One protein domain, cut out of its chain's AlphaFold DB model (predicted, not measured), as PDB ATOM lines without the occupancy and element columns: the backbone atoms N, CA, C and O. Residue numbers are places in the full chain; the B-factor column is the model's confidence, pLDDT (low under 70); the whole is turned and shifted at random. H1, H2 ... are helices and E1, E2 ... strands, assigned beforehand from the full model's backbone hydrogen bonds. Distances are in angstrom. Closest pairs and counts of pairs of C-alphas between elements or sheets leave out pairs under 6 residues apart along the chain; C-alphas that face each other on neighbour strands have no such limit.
ATOM      1  N   PRO A 442     230.909 177.088 191.058       83.00
ATOM      2  CA  PRO A 442     230.146 177.021 192.293       83.00
ATOM      3  C   PRO A 442     230.980 177.461 193.500       83.00
ATOM      4  O   PRO A 442     232.096 176.984 193.729       83.00
ATOM      5  N   VAL A 443     230.403 178.356 194.298       87.19
ATOM      6  CA  VAL A 443     231.033 178.859 195.518       87.19
ATOM      7  C   VAL A 443     231.005 177.772 196.582       87.19
ATOM      8  O   VAL A 443     229.937 177.376 197.045       87.19
ATOM      9  N   ALA A 444     232.182 177.304 196.975       90.25
ATOM     10  CA  ALA A 444     232.356 176.311 198.025       90.25
ATOM     11  C   ALA A 444     232.321 176.945 199.420       90.25
ATOM     12  O   ALA A 444     231.841 176.335 200.374       90.25
ATOM     13  N   GLY A 445     232.797 178.186 199.538       90.31
ATOM     14  CA  GLY A 445     232.718 178.939 200.780       90.31
ATOM     15  C   GLY A 445     233.081 180.412 200.636       90.31
ATOM     16  O   GLY A 445     233.471 180.891 199.567       90.31
ATOM     17  N   ILE A 446     232.892 181.133 201.740       93.81
ATOM     18  CA  ILE A 446     233.098 182.575 201.869       93.81
ATOM     19  C   ILE A 446     233.786 182.880 203.201       93.81
ATOM     20  O   ILE A 446     233.497 182.245 204.217       93.81
ATOM     21  N   TYR A 447     234.688 183.859 203.205       93.44
ATOM     22  CA  TYR A 447     235.388 184.308 204.403       93.44
ATOM     23  C   TYR A 447     235.462 185.843 204.452       93.44
ATOM     24  O   TYR A 447     236.008 186.452 203.528       93.44
ATOM     25  N   PRO A 448     234.923 186.492 205.503       93.81
ATOM     26  CA  PRO A 448     235.034 187.935 205.673       93.81
ATOM     27  C   PRO A 448     236.444 188.325 206.129       93.81
ATOM     28  O   PRO A 448     236.984 187.767 207.086       93.81
ATOM     29  N   MET A 449     237.022 189.332 205.483       90.94
ATOM     30  CA  MET A 449     238.311 189.897 205.867       90.94
ATOM     31  C   MET A 449     238.125 190.750 207.124       90.94
ATOM     32  O   MET A 449     237.332 191.686 207.141       90.94
ATOM     33  N   GLN A 450     238.863 190.443 208.191       86.31
ATOM     34  CA  GLN A 450     238.730 191.172 209.460       86.31
ATOM     35  C   GLN A 450     239.596 192.430 209.549       86.31
ATOM     36  O   GLN A 450     239.378 193.268 210.422       86.31
ATOM     37  N   ARG A 451     240.604 192.558 208.682       84.19
ATOM     38  CA  ARG A 451     241.536 193.686 208.677       84.19
ATOM     39  C   ARG A 451     241.569 194.344 207.302       84.19
ATOM     40  O   ARG A 451     241.470 193.630 206.297       84.19
ATOM     41  N   PRO A 452     241.763 195.673 207.250       84.25
ATOM     42  CA  PRO A 452     242.110 196.347 206.011       84.25
ATOM     43  C   PRO A 452     243.328 195.670 205.382       84.25
ATOM     44  O   PRO A 452     244.280 195.312 206.074       84.25
ATOM     45  N   ASN A 453     243.278 195.475 204.074       88.00
ATOM     46  CA  ASN A 453     244.360 194.915 203.275       88.00
ATOM     47  C   ASN A 453     244.645 195.859 202.108       88.00
ATOM     48  O   ASN A 453     243.800 196.682 201.755       88.00
ATOM     49  N   GLU A 454     245.820 195.726 201.498       87.31
ATOM     50  CA  GLU A 454     246.260 196.588 200.390       87.31
ATOM     51  C   GLU A 454     245.306 196.545 199.186       87.31
ATOM     52  O   GLU A 454     245.159 197.532 198.475       87.31
ATOM     53  N   MET A 455     244.600 195.426 198.995       87.25
ATOM     54  CA  MET A 455     243.624 195.245 197.916       87.25
ATOM     55  C   MET A 455     242.260 195.885 198.219       87.25
ATOM     56  O   MET A 455     241.372 195.848 197.369       87.25
ATOM     57  N   GLN A 456     242.062 196.421 199.430       90.12
ATOM     58  CA  GLN A 456     240.775 196.914 199.930       90.12
ATOM     59  C   GLN A 456     239.640 195.876 199.816       90.12
ATOM     60  O   GLN A 456     238.471 196.219 199.634       90.12
ATOM     61  N   ALA A 457     239.976 194.589 199.920       92.25
ATOM     62  CA  ALA A 457     239.004 193.505 199.900       92.25
ATOM     63  C   ALA A 457     238.294 193.386 201.256       92.25
ATOM     64  O   ALA A 457     238.928 193.401 202.311       92.25
ATOM     65  N   ALA A 458     236.978 193.222 201.232       92.31
ATOM     66  CA  ALA A 458     236.138 193.031 202.406       92.31
ATOM     67  C   ALA A 458     235.856 191.552 202.703       92.31
ATOM     68  O   ALA A 458     235.661 191.179 203.858       92.31
ATOM     69  N   PHE A 459     235.836 190.694 201.686       93.06
ATOM     70  CA  PHE A 459     235.681 189.249 201.845       93.06
ATOM     71  C   PHE A 459     236.327 188.514 200.671       93.06
ATOM     72  O   PHE A 459     236.643 189.111 199.642       93.06
ATOM     73  N   LEU A 460     236.523 187.210 200.825       93.69
ATOM     74  CA  LEU A 460     236.940 186.326 199.746       93.69
ATOM     75  C   LEU A 460     235.968 185.158 199.609       93.69
ATOM     76  O   LEU A 460     235.337 184.740 200.583       93.69
ATOM     77  N   THR A 461     235.875 184.612 198.406       92.69
ATOM     78  CA  THR A 461     235.159 183.373 198.103       92.69
ATOM     79  C   THR A 461     236.114 182.365 197.483       92.69
ATOM     80  O   THR A 461     237.130 182.750 196.904       92.69
ATOM     81  N   TRP A 462     235.810 181.073 197.604       93.44
ATOM     82  CA  TRP A 462     236.580 180.028 196.929       93.44
ATOM     83  C   TRP A 462     235.688 178.984 196.270       93.44
ATOM     84  O   TRP A 462     234.555 178.760 196.704       93.44
ATOM     85  N   SER A 463     236.200 178.360 195.213       91.19
ATOM     86  CA  SER A 463     235.581 177.226 194.523       91.19
ATOM     87  C   SER A 463     236.240 175.899 194.914       91.19
ATOM     88  O   SER A 463     237.356 175.859 195.438       91.19
ATOM     89  N   ASN A 464     235.579 174.789 194.582       87.38
ATOM     90  CA  ASN A 464     236.166 173.449 194.714       87.38
ATOM     91  C   ASN A 464     237.342 173.206 193.753       87.38
ATOM     92  O   ASN A 464     238.087 172.254 193.946       87.38
ATOM     93  N   SER A 465     237.514 174.050 192.732       86.44
ATOM     94  CA  SER A 465     238.647 174.000 191.803       86.44
ATOM     95  C   SER A 465     239.883 174.756 192.309       86.44
ATOM     96  O   SER A 465     240.905 174.767 191.630       86.44
ATOM     97  N   GLY A 466     239.810 175.378 193.493       86.75
ATOM     98  CA  GLY A 466     240.929 176.108 194.094       86.75
ATOM     99  C   GLY A 466     241.044 177.565 193.643       86.75
ATOM    100  O   GLY A 466     242.039 178.218 193.948       86.75
ATOM    101  N   VAL A 467     240.042 178.106 192.945       89.94
ATOM    102  CA  VAL A 467     239.993 179.535 192.609       89.94
ATOM    103  C   VAL A 467     239.547 180.311 193.840       89.94
ATOM    104  O   VAL A 467     238.479 180.040 194.384       89.94
ATOM    105  N   VAL A 468     240.358 181.276 194.269       92.00
ATOM    106  CA  VAL A 468     240.072 182.199 195.371       92.00
ATOM    107  C   VAL A 468     239.909 183.603 194.813       92.00
ATOM    108  O   VAL A 468     240.822 184.138 194.186       92.00
ATOM    109  N   THR A 469     238.766 184.223 195.082       91.44
ATOM    110  CA  THR A 469     238.429 185.553 194.573       91.44
ATOM    111  C   THR A 469     238.177 186.516 195.724       91.44
ATOM    112  O   THR A 469     237.467 186.189 196.670       91.44
ATOM    113  N   PHE A 470     238.766 187.704 195.643       92.31
ATOM    114  CA  PHE A 470     238.692 188.773 196.635       92.31
ATOM    115  C   PHE A 470     237.720 189.854 196.166       92.31
ATOM    116  O   PHE A 470     237.785 190.283 195.014       92.31
ATOM    117  N   TRP A 471     236.866 190.322 197.070       91.88
ATOM    118  CA  TRP A 471     235.732 191.194 196.769       91.88
ATOM    119  C   TRP A 471     235.680 192.387 197.713       91.88
ATOM    120  O   TRP A 471     236.033 192.250 198.885       91.88
ATOM    121  N   ASP A 472     235.180 193.530 197.250       90.94
ATOM    122  CA  ASP A 472     234.730 194.607 198.143       90.94
ATOM    123  C   ASP A 472     233.235 194.505 198.501       90.94
ATOM    124  O   ASP A 472     232.513 193.617 198.047       90.94
ATOM    125  N   LEU A 473     232.757 195.424 199.348       88.38
ATOM    126  CA  LEU A 473     231.348 195.501 199.773       88.38
ATOM    127  C   LEU A 473     230.393 196.018 198.687       88.38
ATOM    128  O   LEU A 473     229.170 196.019 198.884       88.38
ATOM    129  N   ASP A 474     230.939 196.456 197.558       85.19
ATOM    130  CA  ASP A 474     230.185 196.794 196.361       85.19
ATOM    131  C   ASP A 474     230.213 195.629 195.358       85.19
ATOM    132  O   ASP A 474     229.636 195.711 194.282       85.19
ATOM    133  N   GLY A 475     230.775 194.471 195.715       83.12
ATOM    134  CA  GLY A 475     230.762 193.286 194.861       83.12
ATOM    135  C   GLY A 475     231.666 193.403 193.637       83.12
ATOM    136  O   GLY A 475     231.488 192.645 192.687       83.12
ATOM    137  N   GLN A 476     232.629 194.327 193.653       86.50
ATOM    138  CA  GLN A 476     233.676 194.394 192.643       86.50
ATOM    139  C   GLN A 476     234.767 193.377 192.956       86.50
ATOM    140  O   GLN A 476     235.211 193.235 194.102       86.50
ATOM    141  N   MET A 477     235.217 192.677 191.917       88.31
ATOM    142  CA  MET A 477     236.332 191.746 192.021       88.31
ATOM    143  C   MET A 477     237.640 192.536 192.138       88.31
ATOM    144  O   MET A 477     238.002 193.287 191.239       88.31
ATOM    145  N   LYS A 478     238.371 192.356 193.242       90.44
ATOM    146  CA  LYS A 478     239.684 192.984 193.464       90.44
ATOM    147  C   LYS A 478     240.826 192.152 192.904       90.44
ATOM    148  O   LYS A 478     241.786 192.694 192.369       90.44
ATOM    149  N   LYS A 479     240.742 190.832 193.072       88.75
ATOM    150  CA  LYS A 479     241.761 189.884 192.617       88.75
ATOM    151  C   LYS A 479     241.177 188.482 192.539       88.75
ATOM    152  O   LYS A 479     240.336 188.130 193.362       88.75
ATOM    153  N   SER A 480     241.671 187.669 191.614       89.44
ATOM    154  CA  SER A 480     241.423 186.228 191.591       89.44
ATOM    155  C   SER A 480     242.750 185.481 191.502       89.44
ATOM    156  O   SER A 480     243.683 185.936 190.838       89.44
ATOM    157  N   ILE A 481     242.866 184.382 192.241       91.00
ATOM    158  CA  ILE A 481     244.075 183.568 192.348       91.00
ATOM    159  C   ILE A 481     243.670 182.103 192.223       91.00
ATOM    160  O   ILE A 481     242.817 181.633 192.971       91.00
ATOM    161  N   SER A 482     244.315 181.369 191.323       89.56
ATOM    162  CA  SER A 482     244.162 179.917 191.232       89.56
ATOM    163  C   SER A 482     245.198 179.238 192.119       89.56
ATOM    164  O   SER A 482     246.400 179.383 191.897       89.56
ATOM    165  N   ILE A 483     244.734 178.502 193.125       88.44
ATOM    166  CA  ILE A 483     245.576 177.715 194.022       88.44
ATOM    167  C   ILE A 483     245.532 176.258 193.549       88.44
ATOM    168  O   ILE A 483     244.460 175.653 193.583       88.44
ATOM    169  N   PRO A 484     246.667 175.672 193.124       83.44
ATOM    170  CA  PRO A 484     246.728 174.255 192.787       83.44
ATOM    171  C   PRO A 484     246.308 173.411 193.994       83.44
ATOM    172  O   PRO A 484     246.873 173.547 195.081       83.44
ATOM    173  N   LEU A 485     245.306 172.554 193.804       80.69
ATOM    174  CA  LEU A 485     244.878 171.601 194.819       80.69
ATOM    175  C   LEU A 485     245.658 170.299 194.631       80.69
ATOM    176  O   LEU A 485     245.603 169.682 193.567       80.69
ATOM    177  N   GLU A 486     246.381 169.873 195.662       75.56
ATOM    178  CA  GLU A 486     246.963 168.534 195.699       75.56
ATOM    179  C   GLU A 486     245.835 167.531 195.960       75.56
ATOM    180  O   GLU A 486     245.323 167.418 197.076       75.56
ATOM    181  N   PHE A 487     245.411 166.809 194.923       53.53
ATOM    182  CA  PHE A 487     244.529 165.664 195.106       53.53
ATOM    183  C   PHE A 487     245.334 164.551 195.774       53.53
ATOM    184  O   PHE A 487     246.144 163.885 195.129       53.53
ATOM    185  N   MET A 488     245.113 164.326 197.068       41.12
ATOM    186  CA  MET A 488     245.538 163.077 197.689       41.12
ATOM    187  C   MET A 488     244.750 161.946 197.023       41.12
ATOM    188  O   MET A 488     243.550 161.798 197.251       41.12
ATOM    189  N   SER A 489     245.408 161.168 196.163       33.47
ATOM    190  CA  SER A 489     244.845 159.938 195.617       33.47
ATOM    191  C   SER A 489     244.623 158.961 196.770       33.47
ATOM    192  O   SER A 489     245.560 158.302 197.221       33.47
ATOM    193  N   VAL A 490     243.398 158.896 197.288       41.91
ATOM    194  CA  VAL A 490     242.995 157.834 198.211       41.91
ATOM    195  C   VAL A 490     242.813 156.567 197.366       41.91
ATOM    196  O   VAL A 490     241.988 156.592 196.450       41.91
ATOM    197  N   PRO A 491     243.573 155.481 197.601       39.03
ATOM    198  CA  PRO A 491     243.359 154.224 196.893       39.03
ATOM    199  C   PRO A 491     241.996 153.653 197.294       39.03
ATOM    200  O   PRO A 491     241.734 153.507 198.486       39.03
ATOM    201  N   ASP A 492     241.155 153.382 196.295       41.41
ATOM    202  CA  ASP A 492     239.885 152.645 196.339       41.41
ATOM    203  C   ASP A 492     239.251 152.451 197.725       41.41
ATOM    204  O   ASP A 492     239.354 151.401 198.362       41.41
ATOM    205  N   ALA A 493     238.484 153.451 198.152       36.16
ATOM    206  CA  ALA A 493     237.380 153.233 199.068       36.16
ATOM    207  C   ALA A 493     236.158 153.967 198.521       36.16
ATOM    208  O   ALA A 493     236.189 155.168 198.255       36.16
ATOM    209  N   THR A 494     235.074 153.223 198.334       42.72
ATOM    210  CA  THR A 494     233.741 153.730 198.010       42.72
ATOM    211  C   THR A 494     233.327 154.781 199.043       42.72
ATOM    212  O   THR A 494     232.947 154.423 200.158       42.72
ATOM    213  N   VAL A 495     233.420 156.070 198.706       38.41
ATOM    214  CA  VAL A 495     233.048 157.164 199.613       38.41
ATOM    215  C   VAL A 495     232.023 158.073 198.945       38.41
ATOM    216  O   VAL A 495     232.223 158.597 197.851       38.41
ATOM    217  N   GLU A 496     230.900 158.230 199.640       34.88
ATOM    218  CA  GLU A 496     229.806 159.140 199.330       34.88
ATOM    219  C   GLU A 496     230.295 160.597 199.213       34.88
ATOM    220  O   GLU A 496     231.031 161.110 200.057       34.88
ATOM    221  N   SER A 497     229.822 161.286 198.171       39.12
ATOM    222  CA  SER A 497     230.136 162.678 197.791       39.12
ATOM    223  C   SER A 497     229.880 163.773 198.850       39.12
ATOM    224  O   SER A 497     230.140 164.949 198.598       39.12
ATOM    225  N   SER A 498     229.386 163.431 200.040       36.56
ATOM    226  CA  SER A 498     228.999 164.378 201.093       36.56
ATOM    227  C   SER A 498     230.153 164.829 202.002       36.56
ATOM    228  O   SER A 498     230.035 165.888 202.616       36.56
ATOM    229  N   ASN A 499     231.274 164.094 202.067       36.25
ATOM    230  CA  ASN A 499     232.359 164.378 203.026       36.25
ATOM    231  C   ASN A 499     233.554 165.176 202.465       36.25
ATOM    232  O   ASN A 499     234.298 165.770 203.248       36.25
ATOM    233  N   GLN A 500     233.717 165.285 201.141       42.22
ATOM    234  CA  GLN A 500     234.836 166.036 200.538       42.22
ATOM    235  C   GLN A 500     234.761 167.555 200.788       42.22
ATOM    236  O   GLN A 500     235.789 168.227 200.852       42.22
ATOM    237  N   SER A 501     233.558 168.108 200.978       41.94
ATOM    238  CA  SER A 501     233.348 169.542 201.240       41.94
ATOM    239  C   SER A 501     233.796 169.977 202.641       41.94
ATOM    240  O   SER A 501     234.158 171.133 202.847       41.94
ATOM    241  N   ILE A 502     233.789 169.061 203.614       41.12
ATOM    242  CA  ILE A 502     234.167 169.353 205.002       41.12
ATOM    243  C   ILE A 502     235.692 169.314 205.156       41.12
ATOM    244  O   ILE A 502     236.265 170.147 205.863       41.12
ATOM    245  N   GLU A 503     236.362 168.381 204.476       42.41
ATOM    246  CA  GLU A 503     237.825 168.278 204.496       42.41
ATOM    247  C   GLU A 503     238.494 169.441 203.759       42.41
ATOM    248  O   GLU A 503     239.432 170.032 204.297       42.41
ATOM    249  N   SER A 504     237.958 169.864 202.607       44.78
ATOM    250  CA  SER A 504     238.454 171.047 201.894       44.78
ATOM    251  C   SER A 504     238.288 172.328 202.722       44.78
ATOM    252  O   SER A 504     239.212 173.138 202.794       44.78
ATOM    253  N   HIS A 505     237.167 172.477 203.438       45.50
ATOM    254  CA  HIS A 505     236.916 173.623 204.316       45.50
ATOM    255  C   HIS A 505     237.863 173.669 205.534       45.50
ATOM    256  O   HIS A 505     238.275 174.758 205.946       45.50
ATOM    257  N   ARG A 506     238.239 172.513 206.103       43.19
ATOM    258  CA  ARG A 506     239.226 172.429 207.201       43.19
ATOM    259  C   ARG A 506     240.650 172.694 206.721       43.19
ATOM    260  O   ARG A 506     241.388 173.412 207.394       43.19
ATOM    261  N   TYR A 507     241.018 172.159 205.559       45.75
ATOM    262  CA  TYR A 507     242.345 172.360 204.978       45.75
ATOM    263  C   TYR A 507     242.582 173.835 204.606       45.75
ATOM    264  O   TYR A 507     243.640 174.392 204.897       45.75
ATOM    265  N   PHE A 508     241.567 174.512 204.055       48.97
ATOM    266  CA  PHE A 508     241.652 175.940 203.734       48.97
ATOM    267  C   PHE A 508     241.716 176.844 204.976       48.97
ATOM    268  O   PHE A 508     242.491 177.799 204.991       48.97
ATOM    269  N   GLN A 509     240.959 176.540 206.040       42.72
ATOM    270  CA  GLN A 509     241.050 177.290 207.303       42.72
ATOM    271  C   GLN A 509     242.439 177.187 207.946       42.72
ATOM    272  O   GLN A 509     242.921 178.174 208.498       42.72
ATOM    273  N   ALA A 510     243.103 176.033 207.840       40.22
ATOM    274  CA  ALA A 510     244.444 175.839 208.386       40.22
ATOM    275  C   ALA A 510     245.513 176.688 207.670       40.22
ATOM    276  O   ALA A 510     246.418 177.192 208.331       40.22
ATOM    277  N   ARG A 511     245.393 176.903 206.350       45.69
ATOM    278  CA  ARG A 511     246.335 177.737 205.574       45.69
ATOM    279  C   ARG A 511     246.088 179.243 205.672       45.69
ATOM    280  O   ARG A 511     247.015 179.998 205.432       45.69
ATOM    281  N   MET A 512     244.882 179.701 206.021       42.34
ATOM    282  CA  MET A 512     244.617 181.141 206.210       42.34
ATOM    283  C   MET A 512     245.106 181.697 207.560       42.34
ATOM    284  O   MET A 512     245.038 182.903 207.786       42.34
ATOM    285  N   HIS A 513     245.541 180.838 208.488       39.09
ATOM    286  CA  HIS A 513     246.094 181.244 209.788       39.09
ATOM    287  C   HIS A 513     247.628 181.279 209.839       39.09
ATOM    288  O   HIS A 513     248.185 181.657 210.870       39.09
ATOM    289  N   THR A 514     248.291 180.932 208.739       34.69
ATOM    290  CA  THR A 514     249.727 181.131 208.496       34.69
ATOM    291  C   THR A 514     249.912 182.223 207.466       34.69
ATOM    292  O   THR A 514     250.771 183.099 207.691       34.69
TER     293      THR A 514
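Overview. This is residues 442 to 514 of the 514 residues of a protein of Trichoderma asperellum (UniProt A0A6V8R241). A small, twisted sheet of four strands, E1 to E4, forms the body, and from the end of E4 a long loop runs out, with residues 487 to 499 sticking out from the body, and folds back to one helix, H1, which only grazes the sheet near its E1 edge. The printed part has 73 residues, with four named strands and then one named helix in the order E1, E2, E3, E4, H1. The sheet's order is E1, E2, E3, E4, all antiparallel, and the class is mixed, helices and strands, with 34 residues, under half, in named elements. The whole is loose, with a radius of gyration of the C-alphas of 14.3 A, and elongated, spanning 44 by 25 by 18 A.

Arrangement. Strand E1, residues 443 to 448, is an edge strand and forms a hairpin with E2, residues 459 to 463, at 161 degrees between their directions. N 447 and O 460 are 2.8 A apart, within hydrogen-bond range. E2 forms a hairpin with E3, residues 467 to 471, at 158 degrees, with N 461 and O 469 at 2.8 A. E3 forms a hairpin with E4, residues 477 to 482, at 165 degrees, with N 468 and O 481 at 2.8 A. The four strands make a meander, each the antiparallel neighbour of the one before. The edge strands E1 and E4 are apart. Helix H1, residues 500 to 511, is on the sheet but only grazes it, with its residues 501 to 509. The closest C-alphas of E1 and H1 are those of Ala 444 and Ser 501, 7.6 A apart. In H1 every O i to N i+4 pair is within hydrogen-bond range.

Along the chain. E1 begins at C-alpha 443, at (231.033, 178.859, 195.518), and is 14.2 A long from first to last C-alpha. E2 measures 14.1 A, E3 13.1 A and E4 14.2 A, with E4 ending at C-alpha 482, at (244.162, 179.917, 191.232). H1 is 17.2 A long and ends at C-alpha 511, at (246.335, 177.737, 205.574).

Size, cuts and confidence. The two C-alphas farthest apart are those of Asp 474 and Asp 492, 45.2 A. Without residues 487 to 499, which stand free, the body has 60 residues and spans 31 by 23 by 17 A. The link from E4 to H1, 17 residues, is long; the links E2 to E3 and E3 to E4 are tight, and E1 to E2 is short. The printed part has no cut and ends at residue 514, the chain's last. The mean pLDDT of the printed part is 70.6, and residues 487 to 514 are under 70; H1 has a mean of 44.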